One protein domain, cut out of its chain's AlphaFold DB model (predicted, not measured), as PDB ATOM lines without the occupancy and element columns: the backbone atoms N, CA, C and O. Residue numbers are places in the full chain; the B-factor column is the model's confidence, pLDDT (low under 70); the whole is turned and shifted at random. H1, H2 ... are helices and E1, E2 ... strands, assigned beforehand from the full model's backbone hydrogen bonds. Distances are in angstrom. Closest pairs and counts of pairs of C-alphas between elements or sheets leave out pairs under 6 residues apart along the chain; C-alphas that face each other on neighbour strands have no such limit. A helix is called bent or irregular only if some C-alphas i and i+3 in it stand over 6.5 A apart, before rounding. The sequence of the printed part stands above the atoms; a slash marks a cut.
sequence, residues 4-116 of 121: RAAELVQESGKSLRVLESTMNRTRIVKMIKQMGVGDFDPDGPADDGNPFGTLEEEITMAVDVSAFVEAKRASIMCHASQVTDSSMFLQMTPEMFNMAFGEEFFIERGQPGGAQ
ATOM      1  N   ARG A   4      62.313 -29.257  -9.972       93.38
ATOM      2  CA  ARG A   4      63.767 -29.044  -9.910       93.38
ATOM      3  C   ARG A   4      64.567 -30.335 -10.091       93.38
ATOM      4  O   ARG A   4      65.627 -30.322 -10.705       93.38
ATOM      5  N   ALA A   5      64.070 -31.453  -9.565       92.00
ATOM      6  CA  ALA A   5      64.724 -32.742  -9.758       92.00
ATOM      7  C   ALA A   5      64.657 -33.181 -11.229       92.00
ATOM      8  O   ALA A   5      65.638 -33.696 -11.757       92.00
ATOM      9  N   ALA A   6      63.531 -32.935 -11.902       92.31
ATOM     10  CA  ALA A   6      63.392 -33.248 -13.317       92.31
ATOM     11  C   ALA A   6      64.267 -32.383 -14.218       92.31
ATOM     12  O   ALA A   6      64.901 -32.933 -15.114       92.31
ATOM     13  N   GLU A   7      64.387 -31.087 -13.934       92.00
ATOM     14  CA  GLU A   7      65.328 -30.199 -14.627       92.00
ATOM     15  C   GLU A   7      66.759 -30.752 -14.564       92.00
ATOM     16  O   GLU A   7      67.398 -30.917 -15.598       92.00
ATOM     17  N   LEU A   8      67.234 -31.142 -13.375       94.62
ATOM     18  CA  LEU A   8      68.579 -31.708 -13.201       94.62
ATOM     19  C   LEU A   8      68.790 -33.007 -13.998       94.62
ATOM     20  O   LEU A   8      69.867 -33.245 -14.545       94.62
ATOM     21  N   VAL A   9      67.771 -33.867 -14.076       94.31
ATOM     22  CA  VAL A   9      67.842 -35.100 -14.876       94.31
ATOM     23  C   VAL A   9      67.859 -34.780 -16.375       94.31
ATOM     24  O   VAL A   9      68.635 -35.389 -17.115       94.31
ATOM     25  N   GLN A  10      67.079 -33.795 -16.812       92.12
ATOM     26  CA  GLN A  10      67.037 -33.337 -18.201       92.12
ATOM     27  C   GLN A  10      68.348 -32.667 -18.632       92.12
ATOM     28  O   GLN A  10      68.843 -32.956 -19.720       92.12
ATOM     29  N   GLU A  11      68.975 -31.872 -17.759       94.31
ATOM     30  CA  GLU A  11      70.317 -31.302 -17.957       94.31
ATOM     31  C   GLU A  11      71.379 -32.399 -18.184       94.31
ATOM     32  O   GLU A  11      72.327 -32.202 -18.944       94.31
ATOM     33  N   SER A  12      71.198 -33.589 -17.595       95.00
ATOM     34  CA  SER A  12      72.071 -34.756 -17.821       95.00
ATOM     35  C   SER A  12      71.814 -35.505 -19.142       95.00
ATOM     36  O   SER A  12      72.441 -36.533 -19.402       95.00
ATOM     37  N   GLY A  13      70.887 -35.019 -19.977       94.06
ATOM     38  CA  GLY A  13      70.530 -35.605 -21.271       94.06
ATOM     39  C   GLY A  13      69.516 -36.752 -21.202       94.06
ATOM     40  O   GLY A  13      69.305 -37.438 -22.201       94.06
ATOM     41  N   LYS A  14      68.888 -36.988 -20.044       94.00
ATOM     42  CA  LYS A  14      67.855 -38.022 -19.866       94.00
ATOM     43  C   LYS A  14      66.466 -37.401 -19.874       94.00
ATOM     44  O   LYS A  14      66.244 -36.367 -19.254       94.00
ATOM     45  N   SER A  15      65.502 -38.058 -20.510       89.62
ATOM     46  CA  SER A  15      64.105 -37.649 -20.390       89.62
ATOM     47  C   SER A  15      63.546 -38.056 -19.025       89.62
ATOM     48  O   SER A  15      63.700 -39.192 -18.576       89.62
ATOM     49  N   LEU A  16      62.875 -37.113 -18.364       92.12
ATOM     50  CA  LEU A  16      62.049 -37.377 -17.192       92.12
ATOM     51  C   LEU A  16      60.790 -36.522 -17.283       92.12
ATOM     52  O   LEU A  16      60.882 -35.306 -17.457       92.12
ATOM     53  N   ARG A  17      59.632 -37.171 -17.164       91.38
ATOM     54  CA  ARG A  17      58.321 -36.519 -17.118       91.38
ATOM     55  C   ARG A  17      57.914 -36.301 -15.664       91.38
ATOM     56  O   ARG A  17      58.156 -37.165 -14.823       91.38
ATOM     57  N   VAL A  18      57.291 -35.161 -15.381       93.75
ATOM     58  CA  VAL A  18      56.712 -34.849 -14.066       93.75
ATOM     59  C   VAL A  18      55.219 -34.683 -14.241       93.75
ATOM     60  O   VAL A  18      54.776 -33.842 -15.016       93.75
ATOM     61  N   LEU A  19      54.472 -35.488 -13.498       94.62
ATOM     62  CA  LEU A  19      53.022 -35.519 -13.529       94.62
ATOM     63  C   LEU A  19      52.524 -35.155 -12.139       94.62
ATOM     64  O   LEU A  19      52.790 -35.862 -11.167       94.62
ATOM     65  N   GLU A  20      51.847 -34.022 -12.038       95.44
ATOM     66  CA  GLU A  20      51.275 -33.550 -10.783       95.44
ATOM     67  C   GLU A  20      49.833 -34.047 -10.696       95.44
ATOM     68  O   GLU A  20      48.991 -33.665 -11.507       95.44
ATOM     69  N   SER A  21      49.565 -34.936  -9.736       95.75
ATOM     70  CA  SER A  21      48.209 -35.416  -9.462       95.75
ATOM     71  C   SER A  21      47.343 -34.269  -8.955       95.75
ATOM     72  O   SER A  21      47.765 -33.502  -8.089       95.75
ATOM     73  N   THR A  22      46.113 -34.189  -9.452       95.38
ATOM     74  CA  THR A  22      45.110 -33.215  -9.014       95.38
ATOM     75  C   THR A  22      43.708 -33.826  -9.064       95.38
ATOM     76  O   THR A  22      43.525 -34.984  -9.441       95.38
ATOM     77  N   MET A  23      42.709 -33.038  -8.685       93.69
ATOM     78  CA  MET A  23      41.292 -33.342  -8.854       93.69
ATOM     79  C   MET A  23      40.692 -32.379  -9.882       93.69
ATOM     80  O   MET A  23      40.996 -31.186  -9.868       93.69
ATOM     81  N   ASN A  24      39.810 -32.867 -10.759       96.19
ATOM     82  CA  ASN A  24      39.093 -32.009 -11.705       96.19
ATOM     83  C   ASN A  24      37.966 -31.250 -10.988       96.19
ATOM     84  O   ASN A  24      36.861 -31.769 -10.802       96.19
ATOM     85  N   ARG A  25      38.247 -30.000 -10.604       94.62
ATOM     86  CA  ARG A  25      37.310 -29.112  -9.906       94.62
ATOM     87  C   ARG A  25      36.048 -28.877 -10.725       94.62
ATOM     88  O   ARG A  25      34.945 -28.995 -10.198       94.62
ATOM     89  N   THR A  26      36.199 -28.619 -12.025       95.25
ATOM     90  CA  THR A  26      35.075 -28.410 -12.949       95.25
ATOM     91  C   THR A  26      34.099 -29.586 -12.905       95.25
ATOM     92  O   THR A  26      32.881 -29.394 -12.902       95.25
ATOM     93  N   ARG A  27      34.617 -30.816 -12.836       92.25
ATOM     94  CA  ARG A  27      33.814 -32.035 -12.703       92.25
ATOM     95  C   ARG A  27      33.163 -32.155 -11.324       92.25
ATOM     96  O   ARG A  27      31.980 -32.479 -11.260       92.25
ATOM     97  N   ILE A  28      33.893 -31.879 -10.244       88.75
ATOM     98  CA  ILE A  28      33.360 -31.940  -8.871       88.75
ATOM     99  C   ILE A  28      32.205 -30.950  -8.689       88.75
ATOM    100  O   ILE A  28      31.134 -31.339  -8.228       88.75
ATOM    101  N   VAL A  29      32.370 -29.699  -9.129       89.88
ATOM    102  CA  VAL A  29      31.316 -28.672  -9.071       89.88
ATOM    103  C   VAL A  29      30.062 -29.126  -9.826       89.88
ATOM    104  O   VAL A  29      28.945 -28.956  -9.334       89.88
ATOM    105  N   LYS A  30      30.218 -29.734 -11.013       89.25
ATOM    106  CA  LYS A  30      29.090 -30.303 -11.774       89.25
ATOM    107  C   LYS A  30      28.400 -31.433 -11.000       89.25
ATOM    108  O   LYS A  30      27.174 -31.470 -10.972       89.25
ATOM    109  N   MET A  31      29.167 -32.319 -10.363       84.06
ATOM    110  CA  MET A  31      28.639 -33.447  -9.590       84.06
ATOM    111  C   MET A  31      27.836 -32.990  -8.369       84.06
ATOM    112  O   MET A  31      26.700 -33.423  -8.198       84.06
ATOM    113  N   ILE A  32      28.382 -32.075  -7.563       82.88
ATOM    114  CA  ILE A  32      27.705 -31.534  -6.372       82.88
ATOM    115  C   ILE A  32      26.382 -30.873  -6.766       82.88
ATOM    116  O   ILE A  32      25.343 -31.165  -6.175       82.88
ATOM    117  N   LYS A  33      26.389 -30.061  -7.833       84.88
ATOM    118  CA  LYS A  33      25.174 -29.431  -8.374       84.88
ATOM    119  C   LYS A  33      24.119 -30.448  -8.818       84.88
ATOM    120  O   LYS A  33      22.933 -30.183  -8.664       84.88
ATOM    121  N   GLN A  34      24.532 -31.585  -9.382       82.25
ATOM    122  CA  GLN A  34      23.619 -32.633  -9.849       82.25
ATOM    123  C   GLN A  34      23.048 -33.479  -8.711       82.25
ATOM    124  O   GLN A  34      21.873 -33.831  -8.749       82.25
ATOM    125  N   MET A  35      23.869 -33.824  -7.720       74.62
ATOM    126  CA  MET A  35      23.445 -34.666  -6.602       74.62
ATOM    127  C   MET A  35      22.712 -33.862  -5.515       74.62
ATOM    128  O   MET A  35      21.951 -34.442  -4.746       74.62
ATOM    129  N   GLY A  36      22.914 -32.540  -5.456       70.38
ATOM    130  CA  GLY A  36      22.267 -31.658  -4.481       70.38
ATOM    131  C   GLY A  36      22.715 -31.906  -3.039       70.38
ATOM    132  O   GLY A  36      21.921 -31.724  -2.120       70.38
ATOM    133  N   VAL A  37      23.953 -32.373  -2.839       63.31
ATOM    134  CA  VAL A  37      24.456 -32.838  -1.536       63.31
ATOM    135  C   VAL A  37      25.608 -31.964  -1.048       63.31
ATOM    136  O   VAL A  37      26.571 -31.757  -1.782       63.31
ATOM    137  N   GLY A  38      25.537 -31.567   0.226       62.41
ATOM    138  CA  GLY A  38      26.664 -31.077   1.025       62.41
ATOM    139  C   GLY A  38      26.888 -29.561   1.013       62.41
ATOM    140  O   GLY A  38      26.582 -28.879   0.042       62.41
ATOM    141  N   ASP A  39      27.487 -29.063   2.099       70.88
ATOM    142  CA  ASP A  39      27.976 -27.679   2.252       70.88
ATOM    143  C   ASP A  39      29.386 -27.484   1.656       70.88
ATOM    144  O   ASP A  39      30.032 -26.458   1.867       70.88
ATOM    145  N   PHE A  40      29.906 -28.484   0.937       79.25
ATOM    146  CA  PHE A  40      31.237 -28.423   0.347       79.25
ATOM    147  C   PHE A  40      31.227 -27.543  -0.908       79.25
ATOM    148  O   PHE A  40      30.569 -27.871  -1.896       79.25
ATOM    149  N   ASP A  41      31.988 -26.449  -0.870       86.25
ATOM    150  CA  ASP A  41      32.197 -25.533  -1.991       86.25
ATOM    151  C   ASP A  41      33.608 -25.724  -2.583       86.25
ATOM    152  O   ASP A  41      34.582 -25.257  -1.989       86.25
ATOM    153  N   PRO A  42      33.757 -26.386  -3.749       87.38
ATOM    154  CA  PRO A  42      35.062 -26.594  -4.379       87.38
ATOM    155  C   PRO A  42      35.695 -25.313  -4.934       87.38
ATOM    156  O   PRO A  42      36.896 -25.300  -5.207       87.38
ATOM    157  N   ASP A  43      34.891 -24.273  -5.177       89.88
ATOM    158  CA  ASP A  43      35.377 -22.976  -5.649       89.88
ATOM    159  C   ASP A  43      35.837 -22.082  -4.484       89.88
ATOM    160  O   ASP A  43      36.631 -21.161  -4.695       89.88
ATOM    161  N   GLY A  44      35.379 -22.384  -3.265       88.75
ATOM    162  CA  GLY A  44      35.797 -21.749  -2.021       88.75
ATOM    163  C   GLY A  44      37.174 -22.215  -1.519       88.75
ATOM    164  O   GLY A  44      37.752 -23.166  -2.048       88.75
ATOM    165  N   PRO A  45      37.728 -21.539  -0.496       88.31
ATOM    166  CA  PRO A  45      39.020 -21.901   0.073       88.31
ATOM    167  C   PRO A  45      38.943 -23.242   0.818       88.31
ATOM    168  O   PRO A  45      38.121 -23.413   1.719       88.31
ATOM    169  N   ALA A  46      39.837 -24.163   0.470       84.94
ATOM    170  CA  ALA A  46      40.128 -25.366   1.239       84.94
ATOM    171  C   ALA A  46      41.057 -25.047   2.432       84.94
ATOM    172  O   ALA A  46      41.350 -23.885   2.722       84.94
ATOM    173  N   ASP A  47      41.556 -26.083   3.113       81.38
ATOM    174  CA  ASP A  47      42.413 -25.955   4.305       81.38
ATOM    175  C   ASP A  47      43.710 -25.160   4.064       81.38
ATOM    176  O   ASP A  47      44.288 -24.600   4.996       81.38
ATOM    177  N   ASP A  48      44.179 -25.099   2.817       84.06
ATOM    178  CA  ASP A  48      45.370 -24.355   2.399       84.06
ATOM    179  C   ASP A  48      45.057 -22.941   1.868       84.06
ATOM    180  O   ASP A  48      45.967 -22.210   1.473       84.06
ATOM    181  N   GLY A  49      43.780 -22.548   1.866       89.00
ATOM    182  CA  GLY A  49      43.291 -21.264   1.368       89.00
ATOM    183  C   GLY A  49      43.070 -21.197  -0.146       89.00
ATOM    184  O   GLY A  49      42.611 -20.160  -0.630       89.00
ATOM    185  N   ASN A  50      43.362 -22.265  -0.897       90.12
ATOM    186  CA  ASN A  50      43.148 -22.330  -2.343       90.12
ATOM    187  C   ASN A  50      41.861 -23.096  -2.682       90.12
ATOM    188  O   ASN A  50      41.380 -23.882  -1.866       90.12
ATOM    189  N   PRO A  51      41.305 -22.923  -3.893       92.38
ATOM    190  CA  PRO A  51      40.222 -23.776  -4.361       92.38
ATOM    191  C   PRO A  51      40.627 -25.248  -4.444       92.38
ATOM    192  O   PRO A  51      41.787 -25.579  -4.696       92.38
ATOM    193  N   PHE A  52      39.655 -26.146  -4.297       90.12
ATOM    194  CA  PHE A  52      39.922 -27.580  -4.323       90.12
ATOM    195  C   PHE A  52      40.180 -28.081  -5.752       90.12
ATOM    196  O   PHE A  52      39.280 -28.099  -6.594       90.12
ATOM    197  N   GLY A  53      41.395 -28.567  -6.011       93.38
ATOM    198  CA  GLY A  53      41.780 -29.141  -7.302       93.38
ATOM    199  C   GLY A  53      42.086 -28.091  -8.374       93.38
ATOM    200  O   GLY A  53      42.539 -26.987  -8.085       93.38
ATOM    201  N   THR A  54      41.887 -28.451  -9.641       96.19
ATOM    202  CA  THR A  54      42.292 -27.646 -10.807       96.19
ATOM    203  C   THR A  54      41.178 -27.598 -11.859       96.19
ATOM    204  O   THR A  54      40.337 -28.502 -11.907       96.19
ATOM    205  N   LEU A  55      41.120 -26.546 -12.690       97.12
ATOM    206  CA  LEU A  55      40.145 -26.482 -13.786       97.12
ATOM    207  C   LEU A  55      40.465 -27.511 -14.870       97.12
ATOM    208  O   LEU A  55      41.620 -27.787 -15.170       97.12
ATOM    209  N   GLU A  56      39.426 -28.034 -15.517       97.31
ATOM    210  CA  GLU A  56      39.561 -28.984 -16.631       97.31
ATOM    211  C   GLU A  56      40.476 -28.476 -17.760       97.31
ATOM    212  O   GLU A  56      41.287 -29.233 -18.289       97.31
ATOM    213  N   GLU A  57      40.399 -27.185 -18.087       97.81
ATOM    214  CA  GLU A  57      41.229 -26.530 -19.110       97.81
ATOM    215  C   GLU A  57      42.713 -26.400 -18.738       97.81
ATOM    216  O   GLU A  57      43.542 -26.191 -19.618       97.81
ATOM    217  N   GLU A  58      43.056 -26.560 -17.460       97.19
ATOM    218  CA  GLU A  58      44.429 -26.531 -16.942       97.19
ATOM    219  C   GLU A  58      44.984 -27.950 -16.708       97.19
ATOM    220  O   GLU A  58      46.192 -28.141 -16.567       97.19
ATOM    221  N   ILE A  59      44.110 -28.961 -16.673       98.06
ATOM    222  CA  ILE A  59      44.487 -30.365 -16.505       98.06
ATOM    223  C   ILE A  59      44.946 -30.923 -17.844       98.06
ATOM    224  O   ILE A  59      44.227 -30.834 -18.833       98.06
ATOM    225  N   THR A  60      46.115 -31.555 -17.879       97.44
ATOM    226  CA  THR A  60      46.656 -32.149 -19.107       97.44
ATOM    227  C   THR A  60      45.925 -33.435 -19.476       97.44
ATOM    228  O   THR A  60      45.506 -33.609 -20.619       97.44
ATOM    229  N   MET A  61      45.751 -34.342 -18.510       96.81
ATOM    230  CA  MET A  61      45.283 -35.698 -18.786       96.81
ATOM    231  C   MET A  61      44.282 -36.211 -17.754       96.81
ATOM    232  O   MET A  61      44.415 -35.949 -16.559       96.81
ATOM    233  N   ALA A  62      43.320 -36.991 -18.243       97.62
ATOM    234  CA  ALA A  62      42.426 -37.830 -17.461       97.62
ATOM    235  C   ALA A  62      42.716 -39.311 -17.757       97.62
ATOM    236  O   ALA A  62      42.735 -39.729 -18.915       97.62
ATOM    237  N   VAL A  63      42.922 -40.109 -16.717       97.25
ATOM    238  CA  VAL A  63      43.140 -41.554 -16.808       97.25
ATOM    239  C   VAL A  63      41.889 -42.255 -16.299       97.25
ATOM    240  O   VAL A  63      41.510 -42.071 -15.143       97.25
ATOM    241  N   ASP A  64      41.245 -43.053 -17.149       96.44
ATOM    242  CA  ASP A  64      40.136 -43.915 -16.732       96.44
ATOM    243  C   ASP A  64      40.686 -45.089 -15.916       96.44
ATOM    244  O   ASP A  64      41.397 -45.955 -16.429       96.44
ATOM    245  N   VAL A  65      40.349 -45.100 -14.631       96.44
ATOM    246  CA  VAL A  65      40.730 -46.130 -13.664       96.44
ATOM    247  C   VAL A  65      39.511 -46.865 -13.111       96.44
ATOM    248  O   VAL A  65      39.626 -47.564 -12.105       96.44
ATOM    249  N   SER A  66      38.345 -46.746 -13.756       95.00
ATOM    250  CA  SER A  66      37.076 -47.347 -13.313       95.00
ATOM    251  C   SER A  66      37.189 -48.850 -13.026       95.00
ATOM    252  O   SER A  66      36.631 -49.347 -12.048       95.00
ATOM    253  N   ALA A  67      38.008 -49.568 -13.800       95.56
ATOM    254  CA  ALA A  67      38.297 -50.990 -13.599       95.56
ATOM    255  C   ALA A  67      38.974 -51.324 -12.247       95.56
ATOM    256  O   ALA A  67      38.937 -52.473 -11.811       95.56
ATOM    257  N   PHE A  68      39.585 -50.342 -11.577       94.94
ATOM    258  CA  PHE A  68      40.349 -50.506 -10.333       94.94
ATOM    259  C   PHE A  68      39.677 -49.865  -9.111       94.94
ATOM    260  O   PHE A  68      40.226 -49.895  -8.006       94.94
ATOM    261  N   VAL A  69      38.482 -49.298  -9.278       92.88
ATOM    262  CA  VAL A  69      37.800 -48.513  -8.241       92.88
ATOM    263  C   VAL A  69      37.491 -49.324  -6.983       92.88
ATOM    264  O   VAL A  69      37.678 -48.817  -5.878       92.88
ATOM    265  N   GLU A  70      37.114 -50.599  -7.108       90.88
ATOM    266  CA  GLU A  70      36.874 -51.449  -5.932       90.88
ATOM    267  C   GLU A  70      38.152 -51.711  -5.129       90.88
ATOM    268  O   GLU A  70      38.123 -51.702  -3.897       90.88
ATOM    269  N   ALA A  71      39.296 -51.874  -5.801       94.00
ATOM    270  CA  ALA A  71      40.580 -52.018  -5.120       94.00
ATOM    271  C   ALA A  71      40.953 -50.729  -4.367       94.00
ATOM    272  O   ALA A  71      41.373 -50.787  -3.210       94.00
ATOM    273  N   LYS A  72      40.724 -49.561  -4.983       91.19
ATOM    274  CA  LYS A  72      40.911 -48.245  -4.350       91.19
ATOM    275  C   LYS A  72      40.016 -48.079  -3.121       91.19
ATOM    276  O   LYS A  72      40.500 -47.691  -2.059       91.19
ATOM    277  N   ARG A  73      38.735 -48.443  -3.236       87.69
ATOM    278  CA  ARG A  73      37.767 -48.405  -2.132       87.69
ATOM    279  C   ARG A  73      38.209 -49.297  -0.974       87.69
ATOM    280  O   ARG A  73      38.296 -48.823   0.153       87.69
ATOM    281  N   ALA A  74      38.555 -50.555  -1.249       88.25
ATOM    282  CA  ALA A  74      39.041 -51.489  -0.235       88.25
ATOM    283  C   ALA A  74      40.317 -50.981   0.459       88.25
ATOM    284  O   ALA A  74      40.422 -51.064   1.681       88.25
ATOM    285  N   SER A  75      41.251 -50.396  -0.297       89.06
ATOM    286  CA  SER A  75      42.469 -49.806   0.267       89.06
ATOM    287  C   SER A  75      42.158 -48.659   1.230       89.06
ATOM    288  O   SER A  75      42.702 -48.637   2.330       89.06
ATOM    289  N   ILE A  76      41.274 -47.727   0.859       84.44
ATOM    290  CA  ILE A  76      40.874 -46.605   1.728       84.44
ATOM    291  C   ILE A  76      40.240 -47.123   3.024       84.44
ATOM    292  O   ILE A  76      40.572 -46.648   4.110       84.44
ATOM    293  N   MET A  77      39.389 -48.149   2.927       81.81
ATOM    294  CA  MET A  77      38.724 -48.764   4.081       81.81
ATOM    295  C   MET A  77      39.694 -49.369   5.103       81.81
ATOM    296  O   MET A  77      39.397 -49.374   6.297       81.81
ATOM    297  N   CYS A  78      40.865 -49.841   4.670       86.19
ATOM    298  CA  CYS A  78      41.905 -50.340   5.573       86.19
ATOM    299  C   CYS A  78      42.521 -49.234   6.450       86.19
ATOM    300  O   CYS A  78      43.042 -49.528   7.524       86.19
ATOM    301  N   HIS A  79      42.441 -47.966   6.036       80.19
ATOM    302  CA  HIS A  79      42.980 -46.815   6.768       80.19
ATOM    303  C   HIS A  79      41.943 -46.154   7.690       80.19
ATOM    304  O   HIS A  79      41.990 -44.945   7.916       80.19
ATOM    305  N   ALA A  80      41.026 -46.941   8.264       69.81
ATOM    306  CA  ALA A  80      39.884 -46.464   9.052       69.81
ATOM    307  C   ALA A  80      40.229 -45.429  10.146       69.81
ATOM    308  O   ALA A  80      39.427 -44.545  10.421       69.81
ATOM    309  N   SER A  81      41.422 -45.492  10.751       72.94
ATOM    310  CA  SER A  81      41.855 -44.544  11.790       72.94
ATOM    311  C   SER A  81      42.302 -43.171  11.269       72.94
ATOM    312  O   SER A  81      42.411 -42.242  12.059       72.94
ATOM    313  N   GLN A  82      42.632 -43.049   9.980       70.00
ATOM    314  CA  GLN A  82      42.975 -41.779   9.315       70.00
ATOM    315  C   GLN A  82      41.764 -41.189   8.598       70.00
ATOM    316  O   GLN A  82      41.660 -39.980   8.418       70.00
ATOM    317  N   VAL A  83      40.814 -42.049   8.241       62.09
ATOM    318  CA  VAL A  83      39.498 -41.645   7.770       62.09
ATOM    319  C   VAL A  83      38.605 -41.381   8.988       62.09
ATOM    320  O   VAL A  83      37.548 -41.981   9.122       62.09
ATOM    321  N   THR A  84      39.014 -40.520   9.926       50.88
ATOM    322  CA  THR A  84      38.167 -40.134  11.078       50.88
ATOM    323  C   THR A  84      36.908 -39.373  10.659       50.88
ATOM    324  O   THR A  84      35.970 -39.284  11.444       50.88
ATOM    325  N   ASP A  85      36.846 -38.922   9.402       50.94
ATOM    326  CA  ASP A  85      35.642 -38.406   8.748       50.94
ATOM    327  C   ASP A  85      35.112 -39.385   7.684       50.94
ATOM    328  O   ASP A  85      34.841 -39.058   6.527       50.94
ATOM    329  N   SER A  86      34.996 -40.659   8.075       49.44
ATOM    330  CA  SER A  86      34.522 -41.755   7.220       49.44
ATOM    331  C   SER A  86      33.123 -41.512   6.653       49.44
ATOM    332  O   SER A  86      32.718 -42.204   5.728       49.44
ATOM    333  N   SER A  87      32.386 -40.531   7.172       54.50
ATOM    334  CA  SER A  87      31.026 -40.202   6.762       54.50
ATOM    335  C   SER A  87      30.909 -40.011   5.246       54.50
ATOM    336  O   SER A  87      30.083 -40.662   4.616       54.50
ATOM    337  N   MET A  88      31.791 -39.219   4.637       60.41
ATOM    338  CA  MET A  88      31.650 -38.822   3.236       60.41
ATOM    339  C   MET A  88      31.963 -39.975   2.268       60.41
ATOM    340  O   MET A  88      31.189 -40.239   1.353       60.41
ATOM    341  N   PHE A  89      33.035 -40.739   2.514       62.44
ATOM    342  CA  PHE A  89      33.418 -41.881   1.668       62.44
ATOM    343  C   PHE A  89      32.576 -43.139   1.919       62.44
ATOM    344  O   PHE A  89      32.321 -43.891   0.980       62.44
ATOM    345  N   LEU A  90      32.139 -43.388   3.162       60.47
ATOM    346  CA  LEU A  90      31.301 -44.548   3.496       60.47
ATOM    347  C   LEU A  90      29.857 -44.396   3.017       60.47
ATOM    348  O   LEU A  90      29.189 -45.406   2.809       60.47
ATOM    349  N   GLN A  91      29.362 -43.163   2.882       70.06
ATOM    350  CA  GLN A  91      27.984 -42.897   2.463       70.06
ATOM    351  C   GLN A  91      27.809 -42.882   0.940       70.06
ATOM    352  O   GLN A  91      26.674 -42.919   0.465       70.06
ATOM    353  N   MET A  92      28.898 -42.862   0.162       77.12
ATOM    354  CA  MET A  92      28.807 -42.992  -1.290       77.12
ATOM    355  C   MET A  92      28.349 -44.398  -1.673       77.12
ATOM    356  O   MET A  92      28.946 -45.396  -1.262       77.12
ATOM    357  N   THR A  93      27.331 -44.488  -2.530       84.06
ATOM    358  CA  THR A  93      27.037 -45.752  -3.213       84.06
ATOM    359  C   THR A  93      28.213 -46.131  -4.128       84.06
ATOM    360  O   THR A  93      28.991 -45.250  -4.515       84.06
ATOM    361  N   PRO A  94      28.368 -47.409  -4.518       85.31
ATOM    362  CA  PRO A  94      29.397 -47.812  -5.478       85.31
ATOM    363  C   PRO A  94      29.385 -46.973  -6.766       85.31
ATOM    364  O   PRO A  94      30.436 -46.606  -7.284       85.31
ATOM    365  N   GLU A  95      28.202 -46.592  -7.247       85.31
ATOM    366  CA  GLU A  95      28.027 -45.756  -8.436       85.31
ATOM    367  C   GLU A  95      28.535 -44.328  -8.209       85.31
ATOM    368  O   GLU A  95      29.235 -43.787  -9.066       85.31
ATOM    369  N   MET A  96      28.229 -43.726  -7.053       80.94
ATOM    370  CA  MET A  96      28.752 -42.408  -6.672       80.94
ATOM    371  C   MET A  96      30.274 -42.444  -6.520       80.94
ATOM    372  O   MET A  96      30.969 -41.563  -7.022       80.94
ATOM    373  N   PHE A  97      30.796 -43.496  -5.888       86.44
ATOM    374  CA  PHE A  97      32.228 -43.676  -5.689       86.44
ATOM    375  C   PHE A  97      32.956 -43.855  -7.030       86.44
ATOM    376  O   PHE A  97      33.972 -43.208  -7.266       86.44
ATOM    377  N   ASN A  98      32.413 -44.651  -7.957       89.00
ATOM    378  CA  ASN A  98      32.952 -44.779  -9.312       89.00
ATOM    379  C   ASN A  98      32.865 -43.461 -10.098       89.00
ATOM    380  O   ASN A  98      33.794 -43.103 -10.816       89.00
ATOM    381  N   MET A  99      31.788 -42.691  -9.936       84.44
ATOM    382  CA  MET A  99      31.666 -41.385 -10.583       84.44
ATOM    383  C   MET A  99      32.732 -40.391 -10.089       84.44
ATOM    384  O   MET A  99      33.238 -39.596 -10.891       84.44
ATOM    385  N   ALA A 100      33.066 -40.441  -8.795       83.12
ATOM    386  CA  ALA A 100      34.042 -39.568  -8.143       83.12
ATOM    387  C   ALA A 100      35.500 -40.011  -8.343       83.12
ATOM    388  O   ALA A 100      36.363 -39.162  -8.556       83.12
ATOM    389  N   PHE A 101      35.776 -41.318  -8.298       89.06
ATOM    390  CA  PHE A 101      37.134 -41.877  -8.245       89.06
ATOM    391  C   PHE A 101      37.507 -42.772  -9.429       89.06
ATOM    392  O   PHE A 101      38.615 -43.309  -9.437       89.06
ATOM    393  N   GLY A 102      36.615 -42.935 -10.409       94.12
ATOM    394  CA  GLY A 102      36.860 -43.703 -11.631       94.12
ATOM    395  C   GLY A 102      37.734 -42.991 -12.660       94.12
ATOM    396  O   GLY A 102      38.150 -43.618 -13.626       94.12
ATOM    397  N   GLU A 103      38.052 -41.712 -12.454       96.19
ATOM    398  CA  GLU A 103      39.048 -40.989 -13.245       96.19
ATOM    399  C   GLU A 103      40.098 -40.363 -12.323       96.19
ATOM    400  O   GLU A 103      39.767 -39.824 -11.264       96.19
ATOM    401  N   GLU A 104      41.360 -40.413 -12.741       96.69
ATOM    402  CA  GLU A 104      42.472 -39.712 -12.096       96.69
ATOM    403  C   GLU A 104      43.044 -38.651 -13.035       96.69
ATOM    404  O   GLU A 104      43.135 -38.861 -14.244       96.69
ATOM    405  N   PHE A 105      43.405 -37.489 -12.490       97.50
ATOM    406  CA  PHE A 105      43.754 -36.312 -13.280       97.50
ATOM    407  C   PHE A 105      45.179 -35.852 -12.997       97.50
ATOM    408  O   PHE A 105      45.609 -35.792 -11.844       97.50
ATOM    409  N   PHE A 106      45.897 -35.495 -14.060       97.38
ATOM    410  CA  PHE A 106      47.311 -35.145 -13.989       97.38
ATOM    411  C   PHE A 106      47.633 -33.910 -14.824       97.38
ATOM    412  O   PHE A 106      47.081 -33.705 -15.908       97.38
ATOM    413  N   ILE A 107      48.573 -33.114 -14.323       96.69
ATOM    414  CA  ILE A 107      49.136 -31.947 -15.002       96.69
ATOM    415  C   ILE A 107      50.586 -32.252 -15.376       96.69
ATOM    416  O   ILE A 107      51.385 -32.642 -14.523       96.69
ATOM    417  N   GLU A 108      50.932 -32.033 -16.640       94.62
ATOM    418  CA  GLU A 108      52.304 -32.049 -17.141       94.62
ATOM    419  C   GLU A 108      52.649 -30.647 -17.648       94.62
ATOM    420  O   GLU A 108      52.032 -30.131 -18.582       94.62
ATOM    421  N   ARG A 109      53.629 -29.987 -17.020       90.75
ATOM    422  CA  ARG A 109      53.969 -28.603 -17.377       90.75
ATOM    423  C   ARG A 109      54.408 -28.494 -18.836       90.75
ATOM    424  O   ARG A 109      55.249 -29.256 -19.304       90.75
ATOM    425  N   GLY A 110      53.866 -27.495 -19.529       90.69
ATOM    426  CA  GLY A 110      54.153 -27.239 -20.941       90.69
ATOM    427  C   GLY A 110      53.354 -28.104 -21.921       90.69
ATOM    428  O   GLY A 110      53.510 -27.919 -23.125       90.69
ATOM    429  N   GLN A 111      52.494 -29.006 -21.439       93.88
ATOM    430  CA  GLN A 111      51.534 -29.737 -22.269       93.88
ATOM    431  C   GLN A 111      50.181 -29.010 -22.317       93.88
ATOM    432  O   GLN A 111      49.844 -28.287 -21.374       93.88
ATOM    433  N   PRO A 112      49.396 -29.169 -23.401       95.25
ATOM    434  CA  PRO A 112      48.070 -28.567 -23.493       95.25
ATOM    435  C   PRO A 112      47.132 -29.128 -22.418       95.25
ATOM    436  O   PRO A 112      47.200 -30.308 -22.077       95.25
ATOM    437  N   GLY A 113      46.248 -28.276 -21.901       96.56
ATOM    438  CA  GLY A 113      45.184 -28.696 -20.994       96.56
ATOM    439  C   GLY A 113      43.921 -29.181 -21.719       96.56
ATOM    440  O   GLY A 113      43.909 -29.340 -22.943       96.56
ATOM    441  N   GLY A 114      42.844 -29.404 -20.960       97.25
ATOM    442  CA  GLY A 114      41.563 -29.927 -21.456       97.25
ATOM    443  C   GLY A 114      41.274 -31.380 -21.062       97.25
ATOM    444  O   GLY A 114      40.383 -31.997 -21.642       97.25
ATOM    445  N   ALA A 115      42.029 -31.927 -20.108       96.81
ATOM    446  CA  ALA A 115      41.863 -33.254 -19.524       96.81
ATOM    447  C   ALA A 115      41.696 -34.363 -20.577       96.81
ATOM    448  O   ALA A 115      40.758 -35.162 -20.520       96.81
ATOM    449  N   GLN A 116      42.602 -34.409 -21.560       96.00
ATOM    450  CA  GLN A 116      42.536 -35.413 -22.619       96.00
ATOM    451  C   GLN A 116      42.579 -36.818 -22.016       96.00
ATOM    452  O   GLN A 116      43.401 -37.101 -21.147       96.00
TER     453      GLN A 116
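Overview. This is residues 4 to 116 of the 121 residues of the protein "Unannotated protein" of freshwater metagenome (UniProt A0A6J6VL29). A small three-stranded sheet, with no helix over either face, is drawn out into a loose, elongated shape: the short helix H1 lies far beyond one end, and helices H2, H3, H4 and H5 spread beyond the other, H5 next to H3. A long stretch with no named element, residues 36 to 60, loops between H2 and E2. The printed part has 113 residues, with five named helices and three named strands in the order H1 E1 H2 E2 H3 H4 H5 E3; the class is mixed, helices and strands. The sheet is antiparallel, in the order E1 E3 E2. The radius of gyration of the C-alphas is 16.5 A, and the spans are 49 by 30 by 27 A.

Along the chain. In the sheet, E3 is residues 103 to 107, 13.7 A long, with C-alpha 107 at (49.136, -31.947, -15.002); E1 is residues 20 to 22 and E2 residues 61 to 64. H3, residues 66 to 78, is the longest helix, 19.7 A; it is irregular, with C-alphas 67 and 70 standing 7.8 A apart. H2 is residues 25 to 35, 15.3 A, H5 residues 94 to 101, 10.1 A, and H4 residues 86 to 90. H1, residues 4 to 11, is 10.6 A long and begins at C-alpha 4, (63.767, -29.044, -9.910).

Arrangement. E3 is the inner strand. E1 and E3 are antiparallel at 135 degrees, with N 22 and O 105 2.9 A apart, within hydrogen-bond range. E3 and E2 are antiparallel at 160 degrees, with N 63 and O 104 2.8 A apart, within the same range. E1, H2 and E2 make a split strand-helix-strand unit, two strands that run the same way with E3 between them; its crossover is right-handed. None of the five helices is on the sheet. H3 touches H5 with residues 66 to 69 alone, about perpendicular at 85 degrees; the closest C-alphas are those of Val 69 and Asn 98, 6.2 A. H2 and H5 are close but not clearly touching, at a shallow tilt of 23 degrees, opposite ways; the closest C-alphas, Ile 28 and Ala 100, are 7.7 A apart. H4 and H5 are also close but not clearly touching, the C-alphas of Phe 89 and Phe 97 being closest at 7.7 A. H3 and H4 are near each other. H1 touches no helix. In H1, H2, H4 and H5 every O i to N i+4 pair is within hydrogen-bond range; in H3 7 of 9 are.

Size, cuts and confidence. The C-alphas farthest apart, of Ser 12 and Gly 36, are 51.7 A apart. The printed part has no cut, and the link from H2 to E2, 25 residues, is long. Residues 78 to 85, of which 78 belongs to H3, stand free. The mean pLDDT of the printed part is 87.1; residues 37 to 38, 80 and 83 to 90 are under 70.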